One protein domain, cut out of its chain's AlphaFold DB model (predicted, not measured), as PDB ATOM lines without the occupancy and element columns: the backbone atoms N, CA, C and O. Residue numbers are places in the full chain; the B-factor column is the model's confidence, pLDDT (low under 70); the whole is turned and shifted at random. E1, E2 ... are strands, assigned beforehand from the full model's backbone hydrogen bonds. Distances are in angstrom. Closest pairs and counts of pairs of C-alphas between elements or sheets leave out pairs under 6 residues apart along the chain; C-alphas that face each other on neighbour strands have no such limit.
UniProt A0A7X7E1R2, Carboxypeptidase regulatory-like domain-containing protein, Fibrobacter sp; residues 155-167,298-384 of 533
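What this domain is: This is residues 155 to 167 and 298 to 384 of the 533 residues of the protein "Carboxypeptidase regulatory-like domain-containing protein" of Fibrobacter sp (UniProt A0A7X7E1R2). Two strongly twisted sheets stand partly face to face with their strands crossed, a five-stranded sheet E1 to E5 and a smaller one E6 to E8, making a loosely closed, barrel-like sandwich. On one side residues 155 to 156, just before E1, pair with E8 of the small sheet; on the other the chain passes between the sheets from E5 to E6. The printed part has 100 residues, with no named helix and eight named strands, E1 to E8 along the chain; the sheet orders are E1 - E2 - E3 - E4 - E5 and E6 - E7 - E8, both all antiparallel, and the class is all strand. The whole is compact, with a radius of gyration of the C-alphas of 12.4 A, and rounded, spanning 34 by 29 by 23 A.

Where its parts are: E1, residues 158 to 164, begins at C-alpha 158 (223.618, 187.255, 168.057) and is 18.3 A long. After the cut come E2, residues 298 to 305, 20.7 A, and E3, residues 308 to 316, 25.1 A. E4 is residues 328 to 333, E5 residues 347 to 350 and E6 residues 356 to 359. E7, residues 362 to 370, measures 21.7 A and bends by 64 degrees at residue 367. E8, residues 375 to 383, measures 21.2 A, bends by 69 degrees at residue 379 and ends at C-alpha 383 (232.314, 183.752, 147.343).

How they stand to each other: In the larger sheet, E1 and E2 pair with N 161 and O 300 2.9 A apart. E2 and E3 form a hairpin, with N 301 and O 312 at 2.9 A. E2 to E5 are a meander, each strand the antiparallel neighbour of the one before; N 331 and O 313 are 2.9 A apart between E4 and E3, and N 348 and O 332 2.9 A between E5 and E4. E6, E7 and E8 are a second meander, with N 364 and O 357 at 2.7 A and N 377 and O 368 at 2.8 A. The two sheets form a sandwich, two sheets face to face, their facing parts 11.3 A centre to centre and their strands at 43 degrees. E5 and E6 are near each other, with 6 pairs of C-alphas within 10 A. E1 and E7 are apart.

The domain as a whole: The C-alphas farthest apart, those of Ala 164 and Gly 384, are 35.7 A apart. Residues 168 to 297 are cut out, and C-alphas 167 and 298 are 9.1 A apart across the cut. The links E3 to E4 and E4 to E5 are long. The mean pLDDT of the printed part is 73.3, and 35 residues are under 70, among them 335 to 347, 354 to 363 and 379 to 384.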
ATOM      1  N   VAL A 155     227.539 179.782 162.114       74.31
ATOM      2  CA  VAL A 155     227.181 181.175 162.392       74.31
ATOM      3  C   VAL A 155     226.443 181.206 163.722       74.31
ATOM      4  O   VAL A 155     225.402 180.573 163.887       74.31
ATOM      5  N   ILE A 156     227.014 181.908 164.696       78.88
ATOM      6  CA  ILE A 156     226.392 182.087 166.010       78.88
ATOM      7  C   ILE A 156     225.334 183.180 165.878       78.88
ATOM      8  O   ILE A 156     225.625 184.261 165.366       78.88
ATOM      9  N   LEU A 157     224.124 182.888 166.345       82.88
ATOM     10  CA  LEU A 157     223.038 183.849 166.445       82.88
ATOM     11  C   LEU A 157     223.382 184.878 167.519       82.88
ATOM     12  O   LEU A 157     223.624 184.532 168.677       82.88
ATOM     13  N   GLN A 158     223.400 186.149 167.139       84.25
ATOM     14  CA  GLN A 158     223.618 187.255 168.057       84.25
ATOM     15  C   GLN A 158     222.270 187.762 168.570       84.25
ATOM     16  O   GLN A 158     221.333 187.960 167.799       84.25
ATOM     17  N   ASN A 159     222.179 187.973 169.886       84.00
ATOM     18  CA  ASN A 159     220.974 188.455 170.574       84.00
ATOM     19  C   ASN A 159     219.680 187.675 170.235       84.00
ATOM     20  O   ASN A 159     218.663 188.297 169.925       84.00
ATOM     21  N   PRO A 160     219.694 186.328 170.284       87.81
ATOM     22  CA  PRO A 160     218.528 185.516 169.965       87.81
ATOM     23  C   PRO A 160     217.390 185.793 170.950       87.81
ATOM     24  O   PRO A 160     217.572 185.735 172.168       87.81
ATOM     25  N   MET A 161     216.205 186.075 170.420       88.88
ATOM     26  CA  MET A 161     215.006 186.308 171.215       88.88
ATOM     27  C   MET A 161     213.764 185.735 170.542       88.88
ATOM     28  O   MET A 161     213.610 185.796 169.325       88.88
ATOM     29  N   HIS A 162     212.848 185.217 171.356       88.06
ATOM     30  CA  HIS A 162     211.543 184.771 170.888       88.06
ATOM     31  C   HIS A 162     210.582 185.960 170.815       88.06
ATOM     32  O   HIS A 162     210.399 186.690 171.793       88.06
ATOM     33  N   VAL A 163     209.976 186.165 169.648       88.81
ATOM     34  CA  VAL A 163     209.034 187.256 169.365       88.81
ATOM     35  C   VAL A 163     207.739 186.664 168.833       88.81
ATOM     36  O   VAL A 163     207.765 185.661 168.131       88.81
ATOM     37  N   ALA A 164     206.601 187.275 169.157       87.94
ATOM     38  CA  ALA A 164     205.314 186.830 168.636       87.94
ATOM     39  C   ALA A 164     205.303 186.838 167.097       87.94
ATOM     40  O   ALA A 164     205.705 187.831 166.484       87.94
ATOM     41  N   VAL A 165     204.850 185.739 166.490       85.75
ATOM     42  CA  VAL A 165     204.990 185.488 165.047       85.75
ATOM     43  C   VAL A 165     204.321 186.568 164.196       85.75
ATOM     44  O   VAL A 165     204.889 186.992 163.192       85.75
ATOM     45  N   GLU A 166     203.181 187.105 164.639       77.94
ATOM     46  CA  GLU A 166     202.445 188.162 163.933       77.94
ATOM     47  C   GLU A 166     203.210 189.488 163.816       77.94
ATOM     48  O   GLU A 166     202.835 190.350 163.026       77.94
ATOM     49  N   LYS A 167     204.278 189.676 164.602       79.00
ATOM     50  CA  LYS A 167     205.157 190.851 164.511       79.00
ATOM     51  C   LYS A 167     206.290 190.671 163.503       79.00
ATOM     52  O   LYS A 167     206.986 191.639 163.214       79.00
ATOM     53  N   ALA A 298     208.392 183.214 166.928       91.19
ATOM     54  CA  ALA A 298     209.523 183.038 166.034       91.19
ATOM     55  C   ALA A 298     210.821 183.428 166.754       91.19
ATOM     56  O   ALA A 298     210.836 184.332 167.591       91.19
ATOM     57  N   LEU A 299     211.917 182.758 166.406       89.94
ATOM     58  CA  LEU A 299     213.254 183.078 166.885       89.94
ATOM     59  C   LEU A 299     213.834 184.175 165.997       89.94
ATOM     60  O   LEU A 299     214.067 183.953 164.813       89.94
ATOM     61  N   VAL A 300     214.068 185.348 166.570       90.50
ATOM     62  CA  VAL A 300     214.696 186.483 165.895       90.50
ATOM     63  C   VAL A 300     216.119 186.632 166.403       90.50
ATOM     64  O   VAL A 300     216.347 186.615 167.611       90.50
ATOM     65  N   ALA A 301     217.069 186.789 165.491       89.75
ATOM     66  CA  ALA A 301     218.471 186.991 165.820       89.75
ATOM     67  C   ALA A 301     219.190 187.776 164.724       89.75
ATOM     68  O   ALA A 301     218.760 187.791 163.572       89.75
ATOM     69  N   ASP A 302     220.321 188.372 165.077       87.81
ATOM     70  CA  ASP A 302     221.251 188.930 164.107       87.81
ATOM     71  C   ASP A 302     222.264 187.851 163.693       87.81
ATOM     72  O   ASP A 302     222.799 187.119 164.534       87.81
ATOM     73  N   ILE A 303     222.550 187.751 162.398       83.69
ATOM     74  CA  ILE A 303     223.603 186.892 161.856       83.69
ATOM     75  C   ILE A 303     224.652 187.733 161.136       83.69
ATOM     76  O   ILE A 303     224.337 188.685 160.426       83.69
ATOM     77  N   THR A 304     225.922 187.381 161.320       77.44
ATOM     78  CA  THR A 304     227.030 188.024 160.609       77.44
ATOM     79  C   THR A 304     227.410 187.186 159.399       77.44
ATOM     80  O   THR A 304     227.823 186.032 159.539       77.44
ATOM     81  N   ILE A 305     227.275 187.770 158.211       71.38
ATOM     82  CA  ILE A 305     227.633 187.154 156.935       71.38
ATOM     83  C   ILE A 305     228.677 188.052 156.271       71.38
ATOM     84  O   ILE A 305     228.374 189.166 155.847       71.38
ATOM     85  N   GLY A 306     229.927 187.583 156.220       68.75
ATOM     86  CA  GLY A 306     231.056 188.439 155.845       68.75
ATOM     87  C   GLY A 306     231.192 189.604 156.832       68.75
ATOM     88  O   GLY A 306     231.254 189.372 158.036       68.75
ATOM     89  N   ASP A 307     231.177 190.834 156.319       70.12
ATOM     90  CA  ASP A 307     231.244 192.065 157.123       70.12
ATOM     91  C   ASP A 307     229.860 192.659 157.448       70.12
ATOM     92  O   ASP A 307     229.762 193.694 158.113       70.12
ATOM     93  N   ARG A 308     228.769 192.032 156.982       71.06
ATOM     94  CA  ARG A 308     227.405 192.549 157.141       71.06
ATOM     95  C   ARG A 308     226.673 191.827 158.268       71.06
ATOM     96  O   ARG A 308     226.780 190.612 158.428       71.06
ATOM     97  N   VAL A 309     225.898 192.590 159.031       81.12
ATOM     98  CA  VAL A 309     224.952 192.062 160.016       81.12
ATOM     99  C   VAL A 309     223.563 192.089 159.396       81.12
ATOM    100  O   VAL A 309     223.107 193.143 158.956       81.12
ATOM    101  N   VAL A 310     222.921 190.928 159.345       82.19
ATOM    102  CA  VAL A 310     221.580 190.735 158.790       82.19
ATOM    103  C   VAL A 310     220.670 190.266 159.912       82.19
ATOM    104  O   VAL A 310     221.017 189.333 160.636       82.19
ATOM    105  N   LYS A 311     219.506 190.895 160.059       86.44
ATOM    106  CA  LYS A 311     218.494 190.431 161.004       86.44
ATOM    107  C   LYS A 311     217.695 189.295 160.372       86.44
ATOM    108  O   LYS A 311     217.223 189.413 159.241       86.44
ATOM    109  N   THR A 312     217.535 188.199 161.099       87.19
ATOM    110  CA  THR A 312     216.880 186.979 160.623       87.19
ATOM    111  C   THR A 312     215.797 186.537 161.597       87.19
ATOM    112  O   THR A 312     215.998 186.568 162.810       87.19
ATOM    113  N   ALA A 313     214.646 186.121 161.072       89.62
ATOM    114  CA  ALA A 313     213.591 185.468 161.838       89.62
ATOM    115  C   ALA A 313     213.396 184.031 161.351       89.62
ATOM    116  O   ALA A 313     213.364 183.773 160.150       89.62
ATOM    117  N   LEU A 314     213.250 183.103 162.291       90.19
ATOM    118  CA  LEU A 314     213.024 181.682 162.056       90.19
ATOM    119  C   LEU A 314     211.729 181.263 162.744       90.19
ATOM    120  O   LEU A 314     211.620 181.328 163.974       90.19
ATOM    121  N   TRP A 315     210.768 180.768 161.975       90.88
ATOM    122  CA  TRP A 315     209.498 180.290 162.506       90.88
ATOM    123  C   TRP A 315     209.278 178.816 162.186       90.88
ATOM    124  O   TRP A 315     209.113 178.417 161.040       90.88
ATOM    125  N   ASP A 316     209.281 177.996 163.230       89.31
ATOM    126  CA  ASP A 316     208.991 176.567 163.159       89.31
ATOM    127  C   ASP A 316     207.478 176.336 163.261       89.31
ATOM    128  O   ASP A 316     206.899 176.363 164.351       89.31
ATOM    129  N   ARG A 317     206.839 176.120 162.110       83.50
ATOM    130  CA  ARG A 317     205.374 176.092 161.984       83.50
ATOM    131  C   ARG A 317     204.709 174.929 162.724       83.50
ATOM    132  O   ARG A 317     203.556 175.048 163.128       83.50
ATOM    133  N   TYR A 318     205.440 173.835 162.935       82.06
ATOM    134  CA  TYR A 318     204.905 172.569 163.451       82.06
ATOM    135  C   TYR A 318     205.591 172.092 164.740       82.06
ATOM    136  O   TYR A 318     205.528 170.913 165.072       82.06
ATOM    137  N   PHE A 319     206.207 173.003 165.500       87.69
ATOM    138  CA  PHE A 319     206.788 172.713 166.818       87.69
ATOM    139  C   PHE A 319     207.873 171.622 166.817       87.69
ATOM    140  O   PHE A 319     208.053 170.940 167.823       87.69
ATOM    141  N   HIS A 320     208.630 171.454 165.733       82.81
ATOM    142  CA  HIS A 320     209.724 170.481 165.652       82.81
ATOM    143  C   HIS A 320     211.036 170.955 166.311       82.81
ATOM    144  O   HIS A 320     212.073 170.323 166.127       82.81
ATOM    145  N   ASP A 321     211.024 172.069 167.046       83.62
ATOM    146  CA  ASP A 321     212.215 172.725 167.613       83.62
ATOM    147  C   ASP A 321     213.295 172.956 166.545       83.62
ATOM    148  O   ASP A 321     214.477 172.707 166.759       83.62
ATOM    149  N   TYR A 322     212.856 173.404 165.363       84.00
ATOM    150  CA  TYR A 322     213.703 173.689 164.197       84.00
ATOM    151  C   TYR A 322     214.469 172.487 163.612       84.00
ATOM    152  O   TYR A 322     215.307 172.673 162.729       84.00
ATOM    153  N   THR A 323     214.172 171.258 164.049       76.69
ATOM    154  CA  THR A 323     214.849 170.046 163.552       76.69
ATOM    155  C   THR A 323     214.420 169.648 162.137       76.69
ATOM    156  O   THR A 323     215.216 169.076 161.396       76.69
ATOM    157  N   ASP A 324     213.189 169.978 161.734       74.94
ATOM    158  CA  ASP A 324     212.676 169.722 160.388       74.94
ATOM    159  C   ASP A 324     212.616 171.010 159.562       74.94
ATOM    160  O   ASP A 324     211.636 171.759 159.591       74.94
ATOM    161  N   LEU A 325     213.676 171.252 158.788       75.38
ATOM    162  CA  LEU A 325     213.845 172.465 157.985       75.38
ATOM    163  C   LEU A 325     212.718 172.701 156.969       75.38
ATOM    164  O   LEU A 325     212.477 173.852 156.612       75.38
ATOM    165  N   ARG A 326     211.989 171.653 156.547       72.00
ATOM    166  CA  ARG A 326     210.837 171.770 155.626       72.00
ATOM    167  C   ARG A 326     209.735 172.663 156.185       72.00
ATOM    168  O   ARG A 326     208.984 173.281 155.435       72.00
ATOM    169  N   PHE A 327     209.635 172.695 157.506       77.00
ATOM    170  CA  PHE A 327     208.587 173.378 158.244       77.00
ATOM    171  C   PHE A 327     209.050 174.691 158.871       77.00
ATOM    172  O   PHE A 327     208.229 175.396 159.458       77.00
ATOM    173  N   VAL A 328     210.334 175.029 158.722       81.12
ATOM    174  CA  VAL A 328     210.904 176.271 159.233       81.12
ATOM    175  C   VAL A 328     210.827 177.345 158.158       81.12
ATOM    176  O   VAL A 328     211.558 177.282 157.177       81.12
ATOM    177  N   GLN A 329     209.980 178.347 158.362       83.19
ATOM    178  CA  GLN A 329     209.971 179.558 157.548       83.19
ATOM    179  C   GLN A 329     211.116 180.477 157.991       83.19
ATOM    180  O   GLN A 329     211.422 180.571 159.184       83.19
ATOM    181  N   VAL A 330     211.754 181.156 157.041       83.31
ATOM    182  CA  VAL A 330     212.903 182.032 157.301       83.31
ATOM    183  C   VAL A 330     212.656 183.395 156.680       83.31
ATOM    184  O   VAL A 330     212.260 183.473 155.526       83.31
ATOM    185  N   ALA A 331     212.918 184.467 157.419       82.44
ATOM    186  CA  ALA A 331     212.903 185.826 156.897       82.44
ATOM    187  C   ALA A 331     214.259 186.501 157.119       82.44
ATOM    188  O   ALA A 331     214.826 186.400 158.206       82.44
ATOM    189  N   PHE A 332     214.756 187.207 156.107       82.44
ATOM    190  CA  PHE A 332     215.972 188.016 156.148       82.44
ATOM    191  C   PHE A 332     215.631 189.474 155.861       82.44
ATOM    192  O   PHE A 332     215.040 189.783 154.829       82.44
ATOM    193  N   ASP A 333     216.039 190.368 156.753       79.19
ATOM    194  CA  ASP A 333     215.985 191.811 156.534       79.19
ATOM    195  C   ASP A 333     217.049 192.220 155.497       79.19
ATOM    196  O   ASP A 333     218.255 192.148 155.760       79.19
ATOM    197  N   LYS A 334     216.607 192.627 154.303       70.81
ATOM    198  CA  LYS A 334     217.490 193.017 153.194       70.81
ATOM    199  C   LYS A 334     217.874 194.488 153.223       70.81
ATOM    200  O   LYS A 334     218.987 194.832 152.805       70.81
ATOM    201  N   ASN A 335     216.976 195.356 153.680       65.69
ATOM    202  CA  ASN A 335     217.193 196.800 153.657       65.69
ATOM    203  C   ASN A 335     218.010 197.284 154.879       65.69
ATOM    204  O   ASN A 335     218.558 198.387 154.856       65.69
ATOM    205  N   GLY A 336     218.179 196.430 155.894       66.44
ATOM    206  CA  GLY A 336     218.992 196.687 157.079       66.44
ATOM    207  C   GLY A 336     218.335 197.630 158.088       66.44
ATOM    208  O   GLY A 336     219.027 198.136 158.979       66.44
ATOM    209  N   ASP A 337     217.030 197.884 157.965       66.81
ATOM    210  CA  ASP A 337     216.267 198.744 158.875       66.81
ATOM    211  C   ASP A 337     215.912 198.055 160.207       66.81
ATOM    212  O   ASP A 337     215.389 198.685 161.134       66.81
ATOM    213  N   ARG A 338     216.283 196.776 160.345       65.31
ATOM    214  CA  ARG A 338     216.058 195.907 161.503       65.31
ATOM    215  C   ARG A 338     214.580 195.634 161.764       65.31
ATOM    216  O   ARG A 338     214.221 195.271 162.896       65.31
ATOM    217  N   SER A 339     213.736 195.747 160.750       65.44
ATOM    218  CA  SER A 339     212.310 195.457 160.791       65.44
ATOM    219  C   SER A 339     211.927 194.431 159.719       65.44
ATOM    220  O   SER A 339     212.434 194.434 158.605       65.44
ATOM    221  N   PHE A 340     211.014 193.520 160.064       67.31
ATOM    222  CA  PHE A 340     210.390 192.632 159.080       67.31
ATOM    223  C   PHE A 340     209.139 193.335 158.551       67.31
ATOM    224  O   PHE A 340     208.013 193.078 158.981       67.31
ATOM    225  N   SER A 341     209.384 194.339 157.715       59.72
ATOM    226  CA  SER A 341     208.366 195.166 157.075       59.72
ATOM    227  C   SER A 341     207.517 194.348 156.091       59.72
ATOM    228  O   SER A 341     207.974 193.392 155.466       59.72
ATOM    229  N   SER A 342     206.250 194.745 155.946       48.59
ATOM    230  CA  SER A 342     205.310 194.220 154.945       48.59
ATOM    231  C   SER A 342     205.471 194.760 153.552       48.59
ATOM    232  O   SER A 342     204.750 194.369 152.633       48.59
ATOM    233  N   SER A 343     206.417 195.668 153.380       48.75
ATOM    234  CA  SER A 343     206.698 196.218 152.077       48.75
ATOM    235  C   SER A 343     207.605 195.247 151.330       48.75
ATOM    236  O   SER A 343     208.722 194.937 151.743       48.75
ATOM    237  N   VAL A 344     207.089 194.737 150.217       47.56
ATOM    238  CA  VAL A 344     207.818 193.863 149.300       47.56
ATOM    239  C   VAL A 344     209.138 194.533 148.893       47.56
ATOM    240  O   VAL A 344     209.130 195.634 148.348       47.56
ATOM    241  N   GLY A 345     210.260 193.850 149.142       53.47
ATOM    242  CA  GLY A 345     211.621 194.343 148.891       53.47
ATOM    243  C   GLY A 345     212.431 194.625 150.163       53.47
ATOM    244  O   GLY A 345     213.656 194.545 150.116       53.47
ATOM    245  N   ASP A 346     211.771 194.856 151.303       62.88
ATOM    246  CA  ASP A 346     212.446 195.081 152.591       62.88
ATOM    247  C   ASP A 346     212.920 193.771 153.231       62.88
ATOM    248  O   ASP A 346     213.972 193.706 153.865       62.88
ATOM    249  N   THR A 347     212.145 192.703 153.046       69.69
ATOM    250  CA  THR A 347     212.389 191.382 153.628       69.69
ATOM    251  C   THR A 347     212.369 190.312 152.543       69.69
ATOM    252  O   THR A 347     211.461 190.271 151.712       69.69
ATOM    253  N   GLU A 348     213.351 189.415 152.563       71.50
ATOM    254  CA  GLU A 348     213.294 188.161 151.820       71.50
ATOM    255  C   GLU A 348     212.730 187.063 152.714       71.50
ATOM    256  O   GLU A 348     213.289 186.770 153.768       71.50
ATOM    257  N   LEU A 349     211.629 186.453 152.285       72.12
ATOM    258  CA  LEU A 349     210.928 185.412 153.022       72.12
ATOM    259  C   LEU A 349     210.989 184.090 152.254       72.12
ATOM    260  O   LEU A 349     210.710 184.027 151.058       72.12
ATOM    261  N   LEU A 350     211.346 183.028 152.969       70.88
ATOM    262  CA  LEU A 350     211.399 181.658 152.491       70.88
ATOM    263  C   LEU A 350     210.402 180.799 153.253       70.88
ATOM    264  O   LEU A 350     210.488 180.696 154.474       70.88
ATOM    265  N   GLU A 351     209.551 180.080 152.526       66.38
ATOM    266  CA  GLU A 351     208.616 179.098 153.095       66.38
ATOM    267  C   GLU A 351     209.296 177.948 153.849       66.38
ATOM    268  O   GLU A 351     208.693 177.310 154.715       66.38
ATOM    269  N   THR A 352     210.546 177.659 153.501       69.31
ATOM    270  CA  THR A 352     211.332 176.575 154.083       69.31
ATOM    271  C   THR A 352     212.801 176.967 154.171       69.31
ATOM    272  O   THR A 352     213.357 177.565 153.248       69.31
ATOM    273  N   ALA A 353     213.454 176.561 155.257       71.25
ATOM    274  CA  ALA A 353     214.883 176.743 155.477       71.25
ATOM    275  C   ALA A 353     215.743 175.887 154.529       71.25
ATOM    276  O   ALA A 353     216.955 176.070 154.473       71.25
ATOM    277  N   LEU A 354     215.134 174.979 153.756       67.00
ATOM    278  CA  LEU A 354     215.820 174.238 152.693       67.00
ATOM    279  C   LEU A 354     216.167 175.106 151.477       67.00
ATOM    280  O   LEU A 354     216.960 174.687 150.632       67.00
ATOM    281  N   TYR A 355     215.547 176.278 151.342       66.25
ATOM    282  CA  TYR A 355     215.816 177.157 150.214       66.25
ATOM    283  C   TYR A 355     217.154 177.873 150.356       66.25
ATOM    284  O   TYR A 355     217.604 178.232 151.445       66.25
ATOM    285  N   ARG A 356     217.798 178.078 149.204       68.50
ATOM    286  CA  ARG A 356     219.006 178.888 149.107       68.50
ATOM    287  C   ARG A 356     218.623 180.356 149.107       68.50
ATOM    288  O   ARG A 356     217.687 180.737 148.412       68.50
ATOM    289  N   VAL A 357     219.393 181.162 149.822       63.97
ATOM    290  CA  VAL A 357     219.235 182.618 149.862       63.97
ATOM    291  C   VAL A 357     220.494 183.265 149.359       63.97
ATOM    292  O   VAL A 357     221.576 182.871 149.776       63.97
ATOM    293  N   SER A 358     220.363 184.281 148.521       61.81
ATOM    294  CA  SER A 358     221.495 185.122 148.152       61.81
ATOM    295  C   SER A 358     221.321 186.501 148.762       61.81
ATOM    296  O   SER A 358     220.370 187.218 148.455       61.81
ATOM    297  N   ILE A 359     222.259 186.857 149.636       62.53
ATOM    298  CA  ILE A 359     222.392 188.195 150.201       62.53
ATOM    299  C   ILE A 359     223.619 188.810 149.537       62.53
ATOM    300  O   ILE A 359     224.749 188.392 149.788       62.53
ATOM    301  N   ASP A 360     223.383 189.768 148.642       61.03
ATOM    302  CA  ASP A 360     224.407 190.376 147.790       61.03
ATOM    303  C   ASP A 360     225.186 189.316 146.975       61.03
ATOM    304  O   ASP A 360     224.607 188.596 146.162       61.03
ATOM    305  N   SER A 361     226.504 189.201 147.179       56.72
ATOM    306  CA  SER A 361     227.364 188.214 146.512       56.72
ATOM    307  C   SER A 361     227.444 186.867 147.233       56.72
ATOM    308  O   SER A 361     228.196 185.997 146.795       56.72
ATOM    309  N   VAL A 362     226.739 186.708 148.357       58.91
ATOM    310  CA  VAL A 362     226.857 185.544 149.235       58.91
ATOM    311  C   VAL A 362     225.599 184.693 149.156       58.91
ATOM    312  O   VAL A 362     224.536 185.088 149.627       58.91
ATOM    313  N   THR A 363     225.731 183.483 148.616       65.50
ATOM    314  CA  THR A 363     224.668 182.469 148.671       65.50
ATOM    315  C   THR A 363     224.812 181.606 149.922       65.50
ATOM    316  O   THR A 363     225.897 181.090 150.188       65.50
ATOM    317  N   LEU A 364     223.703 181.426 150.634       71.94
ATOM    318  CA  LEU A 364     223.508 180.705 151.885       71.94
ATOM    319  C   LEU A 364     222.594 179.501 151.654       71.94
ATOM    320  O   LEU A 364     221.583 179.601 150.965       71.94
ATOM    321  N   GLU A 365     222.909 178.380 152.291       74.69
ATOM    322  CA  GLU A 365     222.012 177.227 152.418       74.69
ATOM    323  C   GLU A 365     222.073 176.753 153.872       74.69
ATOM    324  O   GLU A 365     223.165 176.437 154.358       74.69
ATOM    325  N   ILE A 366     220.938 176.769 154.578       75.12
ATOM    326  CA  ILE A 366     220.868 176.338 155.978       75.12
ATOM    327  C   ILE A 366     220.947 174.813 156.014       75.12
ATOM    328  O   ILE A 366     220.145 174.120 155.397       75.12
ATOM    329  N   ASP A 367     221.930 174.302 156.744       71.94
ATOM    330  CA  ASP A 367     222.138 172.873 156.976       71.94
ATOM    331  C   ASP A 367     221.414 172.412 158.239       71.94
ATOM    332  O   ASP A 367     220.747 171.383 158.281       71.94
ATOM    333  N   THR A 368     221.558 173.182 159.318       72.94
ATOM    334  CA  THR A 368     221.002 172.836 160.625       72.94
ATOM    335  C   THR A 368     220.775 174.098 161.440       72.94
ATOM    336  O   THR A 368     221.604 175.008 161.438       72.94
ATOM    337  N   ILE A 369     219.675 174.130 162.187       74.94
ATOM    338  CA  ILE A 369     219.386 175.162 163.182       74.94
ATOM    339  C   ILE A 369     219.462 174.491 164.549       74.94
ATOM    340  O   ILE A 369     218.723 173.550 164.825       74.94
ATOM    341  N   VAL A 370     220.367 174.964 165.402       73.75
ATOM    342  CA  VAL A 370     220.544 174.452 166.764       73.75
ATOM    343  C   VAL A 370     220.079 175.544 167.719       73.75
ATOM    344  O   VAL A 370     220.854 176.409 168.136       73.75
ATOM    345  N   SER A 371     218.768 175.551 167.975       65.88
ATOM    346  CA  SER A 371     218.058 176.619 168.692       65.88
ATOM    347  C   SER A 371     218.525 176.774 170.140       65.88
ATOM    348  O   SER A 371     218.674 177.887 170.629       65.88
ATOM    349  N   ASP A 372     218.829 175.672 170.821       66.56
ATOM    350  CA  ASP A 372     219.300 175.638 172.207       66.56
ATOM    351  C   ASP A 372     220.722 176.190 172.377       66.56
ATOM    352  O   ASP A 372     221.057 176.747 173.422       66.56
ATOM    353  N   GLN A 373     221.553 176.060 171.345       57.72
ATOM    354  CA  GLN A 373     222.930 176.557 171.339       57.72
ATOM    355  C   GLN A 373     223.080 177.850 170.532       57.72
ATOM    356  O   GLN A 373     224.205 178.324 170.350       57.72
ATOM    357  N   ASN A 374     221.961 178.427 170.079       73.56
ATOM    358  CA  ASN A 374     221.899 179.694 169.363       73.56
ATOM    359  C   ASN A 374     222.881 179.760 168.187       73.56
ATOM    360  O   ASN A 374     223.638 180.720 168.047       73.56
ATOM    361  N   PHE A 375     222.914 178.735 167.338       73.50
ATOM    362  CA  PHE A 375     223.688 178.803 166.102       73.50
ATOM    363  C   PHE A 375     222.977 178.137 164.932       73.50
ATOM    364  O   PHE A 375     222.180 177.214 165.090       73.50
ATOM    365  N   ILE A 376     223.335 178.599 163.742       74.06
ATOM    366  CA  ILE A 376     222.941 178.014 162.468       74.06
ATOM    367  C   ILE A 376     224.205 177.483 161.798       74.06
ATOM    368  O   ILE A 376     225.245 178.147 161.769       74.06
ATOM    369  N   ILE A 377     224.131 176.270 161.270       71.38
ATOM    370  CA  ILE A 377     225.155 175.730 160.385       71.38
ATOM    371  C   ILE A 377     224.706 176.007 158.960       71.38
ATOM    372  O   ILE A 377     223.608 175.619 158.570       71.38
ATOM    373  N   PHE A 378     225.562 176.672 158.187       71.56
ATOM    374  CA  PHE A 378     225.364 176.837 156.753       71.56
ATOM    375  C   PHE A 378     226.268 175.876 155.989       71.56
ATOM    376  O   PHE A 378     227.445 175.719 156.318       71.56
ATOM    377  N   LYS A 379     225.706 175.266 154.949       60.03
ATOM    378  CA  LYS A 379     226.337 174.247 154.104       60.03
ATOM    379  C   LYS A 379     227.240 174.826 153.015       60.03
ATOM    380  O   LYS A 379     228.201 174.192 152.583       60.03
ATOM    381  N   LYS A 380     226.916 176.031 152.538       59.38
ATOM    382  CA  LYS A 380     227.682 176.756 151.521       59.38
ATOM    383  C   LYS A 380     227.515 178.258 151.737       59.38
ATOM    384  O   LYS A 380     226.396 178.748 151.742       59.38
ATOM    385  N   LEU A 381     228.643 178.943 151.907       53.44
ATOM    386  CA  LEU A 381     228.831 180.379 151.714       53.44
ATOM    387  C   LEU A 381     229.733 180.479 150.487       53.44
ATOM    388  O   LEU A 381     230.929 180.205 150.580       53.44
ATOM    389  N   GLY A 382     229.155 180.689 149.312       48.81
ATOM    390  CA  GLY A 382     229.960 180.863 148.107       48.81
ATOM    391  C   GLY A 382     230.440 182.305 148.003       48.81
ATOM    392  O   GLY A 382     229.596 183.187 147.909       48.81
ATOM    393  N   ASP A 383     231.754 182.530 147.935       41.84
ATOM    394  CA  ASP A 383     232.314 183.752 147.343       41.84
ATOM    395  C   ASP A 383     232.236 183.584 145.826       41.84
ATOM    396  O   ASP A 383     233.173 183.144 145.157       41.84
ATOM    397  N   GLY A 384     231.051 183.798 145.277       37.41
ATOM    398  CA  GLY A 384     230.822 183.597 143.863       37.41
ATOM    399  C   GLY A 384     229.508 184.218 143.469       37.41
ATOM    400  O   GLY A 384     228.485 183.933 144.084       37.41
TER     401      GLY A 384